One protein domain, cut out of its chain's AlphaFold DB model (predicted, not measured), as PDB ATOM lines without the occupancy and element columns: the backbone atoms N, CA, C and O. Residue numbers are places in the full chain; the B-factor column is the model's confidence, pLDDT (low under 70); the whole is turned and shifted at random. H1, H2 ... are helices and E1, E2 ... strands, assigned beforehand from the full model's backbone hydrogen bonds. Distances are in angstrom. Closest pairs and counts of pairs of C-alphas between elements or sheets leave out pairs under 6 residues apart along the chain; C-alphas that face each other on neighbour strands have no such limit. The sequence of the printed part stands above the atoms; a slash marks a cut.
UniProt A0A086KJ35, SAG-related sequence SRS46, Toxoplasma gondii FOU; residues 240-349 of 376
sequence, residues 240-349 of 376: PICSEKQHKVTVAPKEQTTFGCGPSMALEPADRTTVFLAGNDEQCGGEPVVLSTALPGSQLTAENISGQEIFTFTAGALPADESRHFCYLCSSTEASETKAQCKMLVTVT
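This is residues 240 to 349 of the 376 residues of the protein "SAG-related sequence SRS46" of Toxoplasma gondii FOU (UniProt A0A086KJ35). Two strongly twisted sheets stand face to face as a sandwich, their strands at only 14 degrees to each other: E1, E8 and E7 run side by side with E3 and E4 along the far side of E7, and E2, E6 and E5 make the smaller sheet. The short helix H1 sits beside the strands of the larger sheet. The printed part has 110 residues, with named elements in the order E1 E2 E3 E4 H1 E5 E6 E7 E8, and is mostly strand. The larger sheet is branched and mixed; the smaller, in the order E2 E6 E5, is antiparallel. The whole is compact, with a radius of gyration of the C-alphas of 13.4 A and spans of 43 by 31 by 21 A.

Find C-alpha 246 at (179.603, 141.443, 121.375); there E1 begins and runs to residue 251. Read on to E2, residues 256 to 261, E3, residues 265 to 268, and E4, residues 274 to 278. H1 is residues 291 to 294. E5, residues 299 to 305, measures 18.7 A from first to last C-alpha, and E6, residues 308 to 314, measures 19.3 A. The longest strand, E7, starts at C-alpha 323 at (182.655, 159.189, 115.469) and covers 29.5 A to residue 332. E8, residues 341 to 349, covers 25.4 A and ends at C-alpha 349 at (185.230, 157.194, 112.454).

Begin at E7, which forms an antiparallel hairpin with E8; look at N 326 and O 346, 2.8 A apart. On the other side of E7 from E8 are E4, with N 327 and O 276 at 2.8 A, and E3, with N 268 and O 329 at 2.7 A, both antiparallel to E7. E1 is parallel to E8, with N 247 and O 343 at 2.8 A. In the second sheet, E5 and E6 form a hairpin, with N 305 and O 308 at 2.8 A. E2 is antiparallel to E6, with N 311 and O 259 at 2.7 A. H1 is on the branched sheet at a height of 5.2 A, over none of its strands; it is too short for an O i to N i+4 pair, and its one O i to N i+3 pair is within range.

The farthest C-alphas, those of Ala 320 and Ser 336, are 44.2 A apart. The printed part has no cut. The link from E4 to H1, residues 279 to 290, is long. Mean pLDDT of the printed part is 92.3; residue 337 is under 70.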
ATOM      1  N   PRO A 240     182.925 138.264 109.540       87.62
ATOM      2  CA  PRO A 240     182.780 137.893 110.939       87.62
ATOM      3  C   PRO A 240     181.316 137.582 111.271       87.62
ATOM      4  O   PRO A 240     180.408 138.345 110.930       87.62
ATOM      5  N   ILE A 241     181.101 136.462 111.960       91.31
ATOM      6  CA  ILE A 241     179.785 136.029 112.429       91.31
ATOM      7  C   ILE A 241     179.659 136.348 113.917       91.31
ATOM      8  O   ILE A 241     180.532 136.004 114.715       91.31
ATOM      9  N   CYS A 242     178.561 136.996 114.295       89.12
ATOM     10  CA  CYS A 242     178.251 137.323 115.679       89.12
ATOM     11  C   CYS A 242     177.863 136.044 116.446       89.12
ATOM     12  O   CYS A 242     176.721 135.592 116.356       89.12
ATOM     13  N   SER A 243     178.806 135.446 117.180       75.62
ATOM     14  CA  SER A 243     178.567 134.265 118.033       75.62
ATOM     15  C   SER A 243     178.856 134.488 119.522       75.62
ATOM     16  O   SER A 243     178.508 133.644 120.345       75.62
ATOM     17  N   GLU A 244     179.510 135.595 119.880       78.12
ATOM     18  CA  GLU A 244     179.853 135.952 121.264       78.12
ATOM     19  C   GLU A 244     178.841 136.947 121.862       78.12
ATOM     20  O   GLU A 244     177.783 137.187 121.298       78.12
ATOM     21  N   LYS A 245     179.123 137.554 123.022       87.81
ATOM     22  CA  LYS A 245     178.242 138.603 123.573       87.81
ATOM     23  C   LYS A 245     178.267 139.881 122.729       87.81
ATOM     24  O   LYS A 245     177.255 140.569 122.627       87.81
ATOM     25  N   GLN A 246     179.416 140.216 122.143       92.38
ATOM     26  CA  GLN A 246     179.603 141.443 121.375       92.38
ATOM     27  C   GLN A 246     180.740 141.299 120.360       92.38
ATOM     28  O   GLN A 246     181.806 140.790 120.688       92.38
ATOM     29  N   HIS A 247     180.544 141.837 119.161       94.00
ATOM     30  CA  HIS A 247     181.554 141.990 118.126       94.00
ATOM     31  C   HIS A 247     181.648 143.464 117.712       94.00
ATOM     32  O   HIS A 247     180.630 144.152 117.595       94.00
ATOM     33  N   LYS A 248     182.869 143.971 117.513       94.88
ATOM     34  CA  LYS A 248     183.129 145.382 117.193       94.88
ATOM     35  C   LYS A 248     183.804 145.501 115.837       94.88
ATOM     36  O   LYS A 248     184.801 144.832 115.586       94.88
ATOM     37  N   VAL A 249     183.292 146.393 114.999       94.25
ATOM     38  CA  VAL A 249     183.832 146.659 113.667       94.25
ATOM     39  C   VAL A 249     184.002 148.158 113.493       94.25
ATOM     40  O   VAL A 249     183.082 148.920 113.777       94.25
ATOM     41  N   THR A 250     185.164 148.583 113.008       94.94
ATOM     42  CA  THR A 250     185.441 149.989 112.697       94.94
ATOM     43  C   THR A 250     185.531 150.163 111.188       94.94
ATOM     44  O   THR A 250     186.201 149.375 110.524       94.94
ATOM     45  N   VAL A 251     184.858 151.179 110.649       95.38
ATOM     46  CA  VAL A 251     184.754 151.447 109.207       95.38
ATOM     47  C   VAL A 251     185.056 152.919 108.954       95.38
ATOM     48  O   VAL A 251     184.550 153.783 109.676       95.38
ATOM     49  N   ALA A 252     185.873 153.233 107.949       94.56
ATOM     50  CA  ALA A 252     186.073 154.624 107.559       94.56
ATOM     51  C   ALA A 252     184.881 155.137 106.719       94.56
ATOM     52  O   ALA A 252     184.126 154.348 106.145       94.56
ATOM     53  N   PRO A 253     184.665 156.460 106.614       95.62
ATOM     54  CA  PRO A 253     183.603 157.011 105.778       95.62
ATOM     55  C   PRO A 253     183.763 156.564 104.322       95.62
ATOM     56  O   PRO A 253     184.874 156.576 103.793       95.62
ATOM     57  N   LYS A 254     182.649 156.235 103.653       94.00
ATOM     58  CA  LYS A 254     182.606 155.711 102.271       94.00
ATOM     59  C   LYS A 254     183.258 154.339 102.061       94.00
ATOM     60  O   LYS A 254     183.350 153.895 100.918       94.00
ATOM     61  N   GLU A 255     183.693 153.666 103.120       95.25
ATOM     62  CA  GLU A 255     184.092 152.261 103.057       95.25
ATOM     63  C   GLU A 255     182.911 151.344 103.383       95.25
ATOM     64  O   GLU A 255     181.829 151.786 103.781       95.25
ATOM     65  N   GLN A 256     183.116 150.045 103.199       96.12
ATOM     66  CA  GLN A 256     182.127 149.031 103.525       96.12
ATOM     67  C   GLN A 256     182.735 147.940 104.396       96.12
ATOM     68  O   GLN A 256     183.929 147.655 104.319       96.12
ATOM     69  N   THR A 257     181.890 147.302 105.192       96.31
ATOM     70  CA  THR A 257     182.241 146.112 105.956       96.31
ATOM     71  C   THR A 257     181.117 145.096 105.884       96.31
ATOM     72  O   THR A 257     179.964 145.449 105.636       96.31
ATOM     73  N   THR A 258     181.451 143.834 106.111       96.12
ATOM     74  CA  THR A 258     180.492 142.730 106.099       96.12
ATOM     75  C   THR A 258     180.454 142.057 107.456       96.12
ATOM     76  O   THR A 258     181.500 141.879 108.074       96.12
ATOM     77  N   PHE A 259     179.278 141.636 107.902       96.06
ATOM     78  CA  PHE A 259     179.099 140.830 109.109       96.06
ATOM     79  C   PHE A 259     177.866 139.939 108.970       96.06
ATOM     80  O   PHE A 259     177.015 140.190 108.126       96.06
ATOM     81  N   GLY A 260     177.746 138.900 109.789       94.94
ATOM     82  CA  GLY A 260     176.580 138.016 109.777       94.94
ATOM     83  C   GLY A 260     176.055 137.718 111.174       94.94
ATOM     84  O   GLY A 260     176.794 137.787 112.159       94.94
ATOM     85  N   CYS A 261     174.781 137.345 111.249       93.50
ATOM     86  CA  CYS A 261     174.230 136.699 112.436       93.50
ATOM     87  C   CYS A 261     174.449 135.182 112.358       93.50
ATOM     88  O   CYS A 261     174.607 134.612 111.272       93.50
ATOM     89  N   GLY A 262     174.495 134.518 113.516       85.50
ATOM     90  CA  GLY A 262     174.505 133.056 113.568       85.50
ATOM     91  C   GLY A 262     173.283 132.446 112.853       85.50
ATOM     92  O   GLY A 262     172.265 133.115 112.706       85.50
ATOM     93  N   PRO A 263     173.349 131.179 112.417       80.62
ATOM     94  CA  PRO A 263     172.313 130.549 111.586       80.62
ATOM     95  C   PRO A 263     170.946 130.389 112.272       80.62
ATOM     96  O   PRO A 263     169.946 130.183 111.593       80.62
ATOM     97  N   SER A 264     170.892 130.487 113.600       83.88
ATOM     98  CA  SER A 264     169.669 130.471 114.414       83.88
ATOM     99  C   SER A 264     169.310 131.849 114.986       83.88
ATOM    100  O   SER A 264     168.509 131.951 115.917       83.88
ATOM    101  N   MET A 265     169.929 132.914 114.469       91.50
ATOM    102  CA  MET A 265     169.729 134.280 114.938       91.50
ATOM    103  C   MET A 265     169.178 135.174 113.831       91.50
ATOM    104  O   MET A 265     169.584 135.074 112.675       91.50
ATOM    105  N   ALA A 266     168.291 136.086 114.210       92.88
ATOM    106  CA  ALA A 266     167.773 137.134 113.345       92.88
ATOM    107  C   ALA A 266     168.421 138.477 113.692       92.88
ATOM    108  O   ALA A 266     168.761 138.731 114.849       92.88
ATOM    109  N   LEU A 267     168.594 139.335 112.684       96.38
ATOM    110  CA  LEU A 267     169.069 140.700 112.882       96.38
ATOM    111  C   LEU A 267     167.931 141.588 113.406       96.38
ATOM    112  O   LEU A 267     166.831 141.604 112.857       96.38
ATOM    113  N   GLU A 268     168.234 142.371 114.431       96.25
ATOM    114  CA  GLU A 268     167.394 143.417 114.991       96.25
ATOM    115  C   GLU A 268     168.133 144.771 114.896       96.25
ATOM    116  O   GLU A 268     169.285 144.873 115.333       96.25
ATOM    117  N   PRO A 269     167.496 145.827 114.356       96.69
ATOM    118  CA  PRO A 269     166.133 145.841 113.822       96.69
ATOM    119  C   PRO A 269     165.983 144.981 112.556       96.69
ATOM    120  O   PRO A 269     166.906 144.886 111.751       96.69
ATOM    121  N   ALA A 270     164.808 144.370 112.378       94.75
ATOM    122  CA  ALA A 270     164.519 143.565 111.187       94.75
ATOM    123  C   ALA A 270     164.436 144.429 109.915       94.75
ATOM    124  O   ALA A 270     164.786 143.982 108.821       94.75
ATOM    125  N   ASP A 271     163.993 145.683 110.059       97.00
ATOM    126  CA  ASP A 271     164.042 146.672 108.988       97.00
ATOM    127  C   ASP A 271     165.475 147.182 108.800       97.00
ATOM    128  O   ASP A 271     166.006 147.946 109.608       97.00
ATOM    129  N   ARG A 272     166.067 146.797 107.668       95.75
ATOM    130  CA  ARG A 272     167.444 147.112 107.254       95.75
ATOM    131  C   ARG A 272     167.673 148.599 106.977       95.75
ATOM    132  O   ARG A 272     168.808 149.019 106.768       95.75
ATOM    133  N   THR A 273     166.613 149.401 106.947       97.81
ATOM    134  CA  THR A 273     166.704 150.858 106.846       97.81
ATOM    135  C   THR A 273     166.814 151.536 108.210       97.81
ATOM    136  O   THR A 273     167.016 152.749 108.262       97.81
ATOM    137  N   THR A 274     166.729 150.776 109.306       98.19
ATOM    138  CA  THR A 274     166.791 151.285 110.679       98.19
ATOM    139  C   THR A 274     167.935 150.666 111.478       98.19
ATOM    140  O   THR A 274     168.463 149.608 111.141       98.19
ATOM    141  N   VAL A 275     168.358 151.358 112.533       98.12
ATOM    142  CA  VAL A 275     169.499 150.967 113.364       98.12
ATOM    143  C   VAL A 275     169.324 151.477 114.790       98.12
ATOM    144  O   VAL A 275     168.693 152.512 115.003       98.12
ATOM    145  N   PHE A 276     169.906 150.792 115.775       98.00
ATOM    146  CA  PHE A 276     170.004 151.337 117.128       98.00
ATOM    147  C   PHE A 276     171.209 152.275 117.219       98.00
ATOM    148  O   PHE A 276     172.315 151.926 116.798       98.00
ATOM    149  N   LEU A 277     171.023 153.461 117.798       96.56
ATOM    150  CA  LEU A 277     172.150 154.328 118.133       96.56
ATOM    151  C   LEU A 277     172.801 153.821 119.412       96.56
ATOM    152  O   LEU A 277     172.126 153.609 120.416       96.56
ATOM    153  N   ALA A 278     174.118 153.642 119.376       95.50
ATOM    154  CA  ALA A 278     174.882 153.380 120.581       95.50
ATOM    155  C   ALA A 278     175.466 154.691 121.109       95.50
ATOM    156  O   ALA A 278     176.076 155.462 120.364       95.50
ATOM    157  N   GLY A 279     175.261 154.945 122.401       89.69
ATOM    158  CA  GLY A 279     175.924 156.036 123.100       89.69
ATOM    159  C   GLY A 279     177.424 155.777 123.270       89.69
ATOM    160  O   GLY A 279     177.967 154.762 122.830       89.69
ATOM    161  N   ASN A 280     178.101 156.692 123.963       87.88
ATOM    162  CA  ASN A 280     179.521 156.543 124.317       87.88
ATOM    163  C   ASN A 280     179.777 155.384 125.293       87.88
ATOM    164  O   ASN A 280     180.903 154.913 125.419       87.88
ATOM    165  N   ASP A 281     178.737 154.941 125.995       90.69
ATOM    166  CA  ASP A 281     178.742 153.754 126.844       90.69
ATOM    167  C   ASP A 281     178.681 152.452 126.036       90.69
ATOM    168  O   ASP A 281     178.691 151.368 126.617       90.69
ATOM    169  N   GLU A 282     178.605 152.562 124.704       91.69
ATOM    170  CA  GLU A 282     178.437 151.450 123.792       91.69
ATOM    171  C   GLU A 282     177.304 150.530 124.256       91.69
ATOM    172  O   GLU A 282     177.464 149.312 124.254       91.69
ATOM    173  N   GLN A 283     176.152 151.058 124.661       92.44
ATOM    174  CA  GLN A 283     174.957 150.239 124.883       92.44
ATOM    175  C   GLN A 283     174.032 150.327 123.675       92.44
ATOM    176  O   GLN A 283     173.967 151.352 123.007       92.44
ATOM    177  N   CYS A 284     173.376 149.217 123.325       90.44
ATOM    178  CA  CYS A 284     172.326 149.242 122.305       90.44
ATOM    179  C   CYS A 284     171.016 149.447 123.032       90.44
ATOM    180  O   CYS A 284     170.595 148.570 123.781       90.44
ATOM    181  N   GLY A 285     170.405 150.604 122.846       83.12
ATOM    182  CA  GLY A 285     169.147 150.921 123.489       83.12
ATOM    183  C   GLY A 285     168.415 152.018 122.740       83.12
ATOM    184  O   GLY A 285     168.962 152.645 121.835       83.12
ATOM    185  N   GLY A 286     167.168 152.238 123.147       91.38
ATOM    186  CA  GLY A 286     166.280 153.219 122.533       91.38
ATOM    187  C   GLY A 286     165.518 152.680 121.325       91.38
ATOM    188  O   GLY A 286     165.606 151.503 120.972       91.38
ATOM    189  N   GLU A 287     164.728 153.560 120.718       95.62
ATOM    190  CA  GLU A 287     163.980 153.235 119.509       95.62
ATOM    191  C   GLU A 287     164.908 153.181 118.283       95.62
ATOM    192  O   GLU A 287     165.835 153.995 118.175       95.62
ATOM    193  N   PRO A 288     164.669 152.248 117.342       97.56
ATOM    194  CA  PRO A 288     165.359 152.241 116.061       97.56
ATOM    195  C   PRO A 288     165.189 153.573 115.328       97.56
ATOM    196  O   PRO A 288     164.084 154.102 115.216       97.56
ATOM    197  N   VAL A 289     166.280 154.093 114.772       98.06
ATOM    198  CA  VAL A 289     166.270 155.304 113.943       98.06
ATOM    199  C   VAL A 289     166.585 154.961 112.496       98.06
ATOM    200  O   VAL A 289     167.311 154.009 112.220       98.06
ATOM    201  N   VAL A 290     166.092 155.769 111.557       98.31
ATOM    202  CA  VAL A 290     166.400 155.602 110.131       98.31
ATOM    203  C   VAL A 290     167.900 155.812 109.888       98.31
ATOM    204  O   VAL A 290     168.453 156.878 110.179       98.31
ATOM    205  N   LEU A 291     168.552 154.805 109.309       97.94
ATOM    206  CA  LEU A 291     169.992 154.741 109.084       97.94
ATOM    207  C   LEU A 291     170.493 155.920 108.234       97.94
ATOM    208  O   LEU A 291     171.473 156.570 108.596       97.94
ATOM    209  N   SER A 292     169.778 156.283 107.165       97.19
ATOM    210  CA  SER A 292     170.148 157.420 106.309       97.19
ATOM    211  C   SER A 292     170.056 158.776 107.015       97.19
ATOM    212  O   SER A 292     170.747 159.714 106.626       97.19
ATOM    213  N   THR A 293     169.219 158.895 108.048       96.81
ATOM    214  CA  THR A 293     169.119 160.106 108.877       96.81
ATOM    215  C   THR A 293     170.258 160.154 109.891       96.81
ATOM    216  O   THR A 293     170.847 161.209 110.122       96.81
ATOM    217  N   ALA A 294     170.607 159.004 110.472       96.25
ATOM    218  CA  ALA A 294     171.701 158.884 111.428       96.25
ATOM    219  C   ALA A 294     173.092 158.982 110.776       96.25
ATOM    220  O   ALA A 294     174.036 159.437 111.421       96.25
ATOM    221  N   LEU A 295     173.233 158.578 109.515       97.38
ATOM    222  CA  LEU A 295     174.454 158.723 108.727       97.38
ATOM    223  C   LEU A 295     174.102 158.878 107.238       97.38
ATOM    224  O   LEU A 295     173.862 157.881 106.552       97.38
ATOM    225  N   PRO A 296     174.081 160.110 106.704       97.38
ATOM    226  CA  PRO A 296     173.699 160.363 105.318       97.38
ATOM    227  C   PRO A 296     174.516 159.559 104.300       97.38
ATOM    228  O   PRO A 296     175.749 159.583 104.298       97.38
ATOM    229  N   GLY A 297     173.810 158.855 103.412       97.00
ATOM    230  CA  GLY A 297     174.398 158.008 102.367       97.00
ATOM    231  C   GLY A 297     174.806 156.605 102.823       97.00
ATOM    232  O   GLY A 297     175.294 155.836 101.998       97.00
ATOM    233  N   SER A 298     174.609 156.263 104.099       97.94
ATOM    234  CA  SER A 298     174.834 154.899 104.578       97.94
ATOM    235  C   SER A 298     173.719 153.947 104.153       97.94
ATOM    236  O   SER A 298     172.574 154.357 103.948       97.94
ATOM    237  N   GLN A 299     174.077 152.676 103.989       98.12
ATOM    238  CA  GLN A 299     173.168 151.615 103.562       98.12
ATOM    239  C   GLN A 299     173.542 150.300 104.241       98.12
ATOM    240  O   GLN A 299     174.720 150.039 104.495       98.12
ATOM    241  N   LEU A 300     172.536 149.466 104.489       98.12
ATOM    242  CA  LEU A 300     172.711 148.084 104.904       98.12
ATOM    243  C   LEU A 300     171.998 147.186 103.895       98.12
ATOM    244  O   LEU A 300     170.777 147.242 103.744       98.12
ATOM    245  N   THR A 301     172.759 146.360 103.190       97.62
ATOM    246  CA  THR A 301     172.213 145.329 102.304       97.62
ATOM    247  C   THR A 301     172.398 143.962 102.943       97.62
ATOM    248  O   THR A 301     173.243 143.787 103.819       97.62
ATOM    249  N   ALA A 302     171.590 142.988 102.527       95.50
ATOM    250  CA  ALA A 302     171.760 141.609 102.954       95.50
ATOM    251  C   ALA A 302     171.799 140.696 101.738       95.50
ATOM    252  O   ALA A 302     171.022 140.866 100.795       95.50
ATOM    253  N   GLU A 303     172.673 139.710 101.804       93.69
ATOM    254  CA  GLU A 303     172.774 138.628 100.847       93.69
ATOM    255  C   GLU A 303     172.626 137.307 101.598       93.69
ATOM    256  O   GLU A 303     173.221 137.107 102.657       93.69
ATOM    257  N   ASN A 304     171.819 136.394 101.060       87.81
ATOM    258  CA  ASN A 304     171.736 135.051 101.609       87.81
ATOM    259  C   ASN A 304     172.829 134.186 100.976       87.81
ATOM    260  O   ASN A 304     172.709 133.742  99.831       87.81
ATOM    261  N   ILE A 305     173.892 133.937 101.733       82.50
ATOM    262  CA  ILE A 305     175.007 133.099 101.312       82.50
ATOM    263  C   ILE A 305     174.880 131.766 102.040       82.50
ATOM    264  O   ILE A 305     175.232 131.618 103.205       82.50
ATOM    265  N   SER A 306     174.385 130.758 101.320       78.12
ATOM    266  CA  SER A 306     174.245 129.385 101.833       78.12
ATOM    267  C   SER A 306     173.336 129.258 103.061       78.12
ATOM    268  O   SER A 306     173.652 128.526 103.993       78.12
ATOM    269  N   GLY A 307     172.192 129.945 103.052       78.19
ATOM    270  CA  GLY A 307     171.211 129.898 104.138       78.19
ATOM    271  C   GLY A 307     171.534 130.835 105.300       78.19
ATOM    272  O   GLY A 307     170.695 131.000 106.178       78.19
ATOM    273  N   GLN A 308     172.702 131.479 105.285       82.06
ATOM    274  CA  GLN A 308     173.086 132.500 106.247       82.06
ATOM    275  C   GLN A 308     172.925 133.886 105.626       82.06
ATOM    276  O   GLN A 308     173.380 134.129 104.507       82.06
ATOM    277  N   GLU A 309     172.284 134.802 106.346       90.00
ATOM    278  CA  GLU A 309     172.254 136.205 105.944       90.00
ATOM    279  C   GLU A 309     173.574 136.883 106.320       90.00
ATOM    280  O   GLU A 309     173.958 136.950 107.491       90.00
ATOM    281  N   ILE A 310     174.266 137.380 105.298       94.69
ATOM    282  CA  ILE A 310     175.440 138.232 105.431       94.69
ATOM    283  C   ILE A 310     175.020 139.652 105.090       94.69
ATOM    284  O   ILE A 310     174.453 139.922 104.032       94.69
ATOM    285  N   PHE A 311     175.312 140.566 106.001       96.94
ATOM    286  CA  PHE A 311     174.984 141.972 105.894       96.94
ATOM    287  C   PHE A 311     176.206 142.751 105.434       96.94
ATOM    288  O   PHE A 311     177.297 142.580 105.978       96.94
ATOM    289  N   THR A 312     176.021 143.626 104.449       97.62
ATOM    290  CA  THR A 312     177.043 144.578 104.012       97.62
ATOM    291  C   THR A 312     176.621 145.970 104.441       97.62
ATOM    292  O   THR A 312     175.618 146.502 103.964       97.62
ATOM    293  N   PHE A 313     177.386 146.559 105.353       98.12
ATOM    294  CA  PHE A 313     177.216 147.935 105.789       98.12
ATOM    295  C   PHE A 313     178.146 148.841 104.991       98.12
ATOM    296  O   PHE A 313     179.366 148.697 105.061       98.12
ATOM    297  N   THR A 314     177.574 149.800 104.272       97.94
ATOM    298  CA  THR A 314     178.310 150.858 103.581       97.94
ATOM    299  C   THR A 314     178.213 152.136 104.403       97.94
ATOM    300  O   THR A 314     177.122 152.666 104.621       97.94
ATOM    301  N   ALA A 315     179.357 152.644 104.859       97.56
ATOM    302  CA  ALA A 315     179.427 153.868 105.636       97.56
ATOM    303  C   ALA A 315     179.148 155.088 104.747       97.56
ATOM    304  O   ALA A 315     179.732 155.257 103.677       97.56
ATOM    305  N   GLY A 316     178.271 155.966 105.225       96.38
ATOM    306  CA  GLY A 316     177.969 157.233 104.571       96.38
ATOM    307  C   GLY A 316     179.071 158.280 104.751       96.38
ATOM    308  O   GLY A 316     180.210 157.987 105.126       96.38
ATOM    309  N   ALA A 317     178.717 159.536 104.490       94.06
ATOM    310  CA  ALA A 317     179.591 160.662 104.785       94.06
ATOM    311  C   ALA A 317     179.534 160.992 106.282       94.06
ATOM    312  O   ALA A 317     178.450 161.152 106.842       94.06
ATOM    313  N   LEU A 318     180.702 161.137 106.906       93.88
ATOM    314  CA  LEU A 318     180.841 161.590 108.285       93.88
ATOM    315  C   LEU A 318     181.704 162.865 108.307       93.88
ATOM    316  O   LEU A 318     182.713 162.895 107.591       93.88
ATOM    317  N   PRO A 319     181.321 163.914 109.060       91.81
ATOM    318  CA  PRO A 319     182.164 165.090 109.257       91.81
ATOM    319  C   PRO A 319     183.535 164.720 109.829       91.81
ATOM    320  O   PRO A 319     183.692 163.669 110.446       91.81
ATOM    321  N   ALA A 320     184.531 165.580 109.608       89.50
ATOM    322  CA  ALA A 320     185.854 165.392 110.196       89.50
ATOM    323  C   ALA A 320     185.779 165.436 111.732       89.50
ATOM    324  O   ALA A 320     184.946 166.142 112.295       89.50
ATOM    325  N   ASP A 321     186.669 164.684 112.376       88.62
ATOM    326  CA  ASP A 321     186.767 164.525 113.830       88.62
ATOM    327  C   ASP A 321     185.492 164.025 114.542       88.62
ATOM    328  O   ASP A 321     185.385 164.124 115.764       88.62
ATOM    329  N   GLU A 322     184.548 163.427 113.808       93.12
ATOM    330  CA  GLU A 322     183.377 162.768 114.383       93.12
ATOM    331  C   GLU A 322     183.537 161.241 114.418       93.12
ATOM    332  O   GLU A 322     184.186 160.608 113.576       93.12
ATOM    333  N   SER A 323     182.878 160.629 115.401       94.50
ATOM    334  CA  SER A 323     182.655 159.189 115.469       94.50
ATOM    335  C   SER A 323     181.187 158.907 115.749       94.50
ATOM    336  O   SER A 323     180.581 159.546 116.608       94.50
ATOM    337  N   ARG A 324     180.614 157.929 115.045       96.44
ATOM    338  CA  ARG A 324     179.258 157.438 115.313       96.44
ATOM    339  C   ARG A 324     179.267 155.941 115.542       96.44
ATOM    340  O   ARG A 324     179.972 155.207 114.849       96.44
ATOM    341  N   HIS A 325     178.456 155.509 116.500       97.06
ATOM    342  CA  HIS A 325     178.318 154.113 116.874       97.06
ATOM    343  C   HIS A 325     176.911 153.630 116.536       97.06
ATOM    344  O   HIS A 325     175.906 154.147 117.028       97.06
ATOM    345  N   PHE A 326     176.860 152.622 115.682       97.50
ATOM    346  CA  PHE A 326     175.650 151.966 115.227       97.50
ATOM    347  C   PHE A 326     175.606 150.575 115.827       97.50
ATOM    348  O   PHE A 326     176.626 149.886 115.885       97.50
ATOM    349  N   CYS A 327     174.432 150.159 116.272       97.50
ATOM    350  CA  CYS A 327     174.245 148.839 116.823       97.50
ATOM    351  C   CYS A 327     173.179 148.048 116.075       97.50
ATOM    352  O   CYS A 327     172.083 148.540 115.806       97.50
ATOM    353  N   TYR A 328     173.519 146.786 115.834       97.69
ATOM    354  CA  TYR A 328     172.589 145.735 115.471       97.69
ATOM    355  C   TYR A 328     172.680 144.610 116.499       97.69
ATOM    356  O   TYR A 328     173.737 144.369 117.088       97.69
ATOM    357  N   LEU A 329     171.576 143.916 116.723       96.69
ATOM    358  CA  LEU A 329     171.490 142.812 117.666       96.69
ATOM    359  C   LEU A 329     171.158 141.549 116.875       96.69
ATOM    360  O   LEU A 329     170.219 141.538 116.097       96.69
ATOM    361  N   CYS A 330     171.932 140.489 117.048       95.81
ATOM    362  CA  CYS A 330     171.599 139.162 116.549       95.81
ATOM    363  C   CYS A 330     170.924 138.406 117.693       95.81
ATOM    364  O   CYS A 330     171.589 138.044 118.666       95.81
ATOM    365  N   SER A 331     169.611 138.217 117.620       93.56
ATOM    366  CA  SER A 331     168.819 137.552 118.658       93.56
ATOM    367  C   SER A 331     168.423 136.148 118.213       93.56
ATOM    368  O   SER A 331     168.081 135.930 117.051       93.56
ATOM    369  N   SER A 332     168.481 135.170 119.123       89.31
ATOM    370  CA  SER A 332     167.969 133.825 118.836       89.31
ATOM    371  C   SER A 332     166.480 133.882 118.492       89.31
ATOM    372  O   SER A 332     165.693 134.509 119.206       89.31
ATOM    373  N   THR A 333     166.090 133.195 117.418       83.19
ATOM    374  CA  THR A 333     164.679 133.046 117.031       83.19
ATOM    375  C   THR A 333     163.936 132.021 117.891       83.19
ATOM    376  O   THR A 333     162.716 131.900 117.795       83.19
ATOM    377  N   GLU A 334     164.651 131.253 118.715       82.69
ATOM    378  CA  GLU A 334     164.054 130.243 119.584       82.69
ATOM    379  C   GLU A 334     163.339 130.889 120.778       82.69
ATOM    380  O   GLU A 334     163.857 131.798 121.426       82.69
ATOM    381  N   ALA A 335     162.149 130.383 121.106       70.50
ATOM    382  CA  ALA A 335     161.293 130.881 122.187       70.50
ATOM    383  C   ALA A 335     161.783 130.497 123.603       70.50
ATOM    384  O   ALA A 335     160.976 130.221 124.489       70.50
ATOM    385  N   SER A 336     163.098 130.436 123.817       72.19
ATOM    386  CA  SER A 336     163.688 130.178 125.134       72.19
ATOM    387  C   SER A 336     163.539 131.399 126.050       72.19
ATOM    388  O   SER A 336     163.625 132.541 125.594       72.19
ATOM    389  N   GLU A 337     163.365 131.163 127.355       66.12
ATOM    390  CA  GLU A 337     163.270 132.210 128.389       66.12
ATOM    391  C   GLU A 337     164.532 133.090 128.465       66.12
ATOM    392  O   GLU A 337     164.477 134.227 128.931       66.12
ATOM    393  N   THR A 338     165.665 132.605 127.951       75.56
ATOM    394  CA  THR A 338     166.909 133.368 127.812       75.56
ATOM    395  C   THR A 338     167.268 133.514 126.338       75.56
ATOM    396  O   THR A 338     167.993 132.701 125.762       75.56
ATOM    397  N   LYS A 339     166.763 134.577 125.699       78.25
ATOM    398  CA  LYS A 339     167.162 134.931 124.331       78.25
ATOM    399  C   LYS A 339     168.666 135.201 124.300       78.25
ATOM    400  O   LYS A 339     169.126 136.244 124.760       78.25
ATOM    401  N   ALA A 340     169.433 134.255 123.763       84.00
ATOM    402  CA  ALA A 340     170.831 134.489 123.446       84.00
ATOM    403  C   ALA A 340     170.903 135.661 122.460       84.00
ATOM    404  O   ALA A 340     170.253 135.634 121.411       84.00
ATOM    405  N   GLN A 341     171.652 136.696 122.830       91.56
ATOM    406  CA  GLN A 341     171.788 137.914 122.048       91.56
ATOM    407  C   GLN A 341     173.269 138.214 121.851       91.56
ATOM    408  O   GLN A 341     174.037 138.258 122.814       91.56
ATOM    409  N   CYS A 342     173.656 138.422 120.598       94.12
ATOM    410  CA  CYS A 342     174.976 138.890 120.216       94.12
ATOM    411  C   CYS A 342     174.872 140.319 119.694       94.12
ATOM    412  O   CYS A 342     174.023 140.633 118.863       94.12
ATOM    413  N   LYS A 343     175.733 141.207 120.183       95.81
ATOM    414  CA  LYS A 343     175.742 142.614 119.793       95.81
ATOM    415  C   LYS A 343     176.754 142.878 118.677       95.81
ATOM    416  O   LYS A 343     177.947 142.707 118.889       95.81
ATOM    417  N   MET A 344     176.316 143.425 117.548       96.81
ATOM    418  CA  MET A 344     177.185 143.968 116.499       96.81
ATOM    419  C   MET A 344     177.313 145.485 116.655       96.81
ATOM    420  O   MET A 344     176.369 146.225 116.386       96.81
ATOM    421  N   LEU A 345     178.485 145.963 117.075       97.25
ATOM    422  CA  LEU A 345     178.786 147.391 117.191       97.25
ATOM    423  C   LEU A 345     179.625 147.856 115.998       97.25
ATOM    424  O   LEU A 345     180.805 147.520 115.896       97.25
ATOM    425  N   VAL A 346     179.035 148.666 115.123       97.31
ATOM    426  CA  VAL A 346     179.709 149.275 113.972       97.31
ATOM    427  C   VAL A 346     180.071 150.717 114.311       97.31
ATOM    428  O   VAL A 346     179.202 151.552 114.548       97.31
ATOM    429  N   THR A 347     181.362 151.025 114.331       97.19
ATOM    430  CA  THR A 347     181.886 152.367 114.590       97.19
ATOM    431  C   THR A 347     182.360 152.989 113.289       97.19
ATOM    432  O   THR A 347     183.289 152.485 112.661       97.19
ATOM    433  N   VAL A 348     181.752 154.106 112.897       96.75
ATOM    434  CA  VAL A 348     182.229 154.915 111.773       96.75
ATOM    435  C   VAL A 348     183.047 156.061 112.340       96.75
ATOM    436  O   VAL A 348     182.531 156.840 113.139       96.75
ATOM    437  N   THR A 349     184.319 156.151 111.961       95.12
ATOM    438  CA  THR A 349     185.230 157.194 112.454       95.12
ATOM    439  C   THR A 349     185.928 157.884 111.298       95.12
ATOM    440  O   THR A 349     186.513 157.232 110.437       95.12
TER     441      THR A 349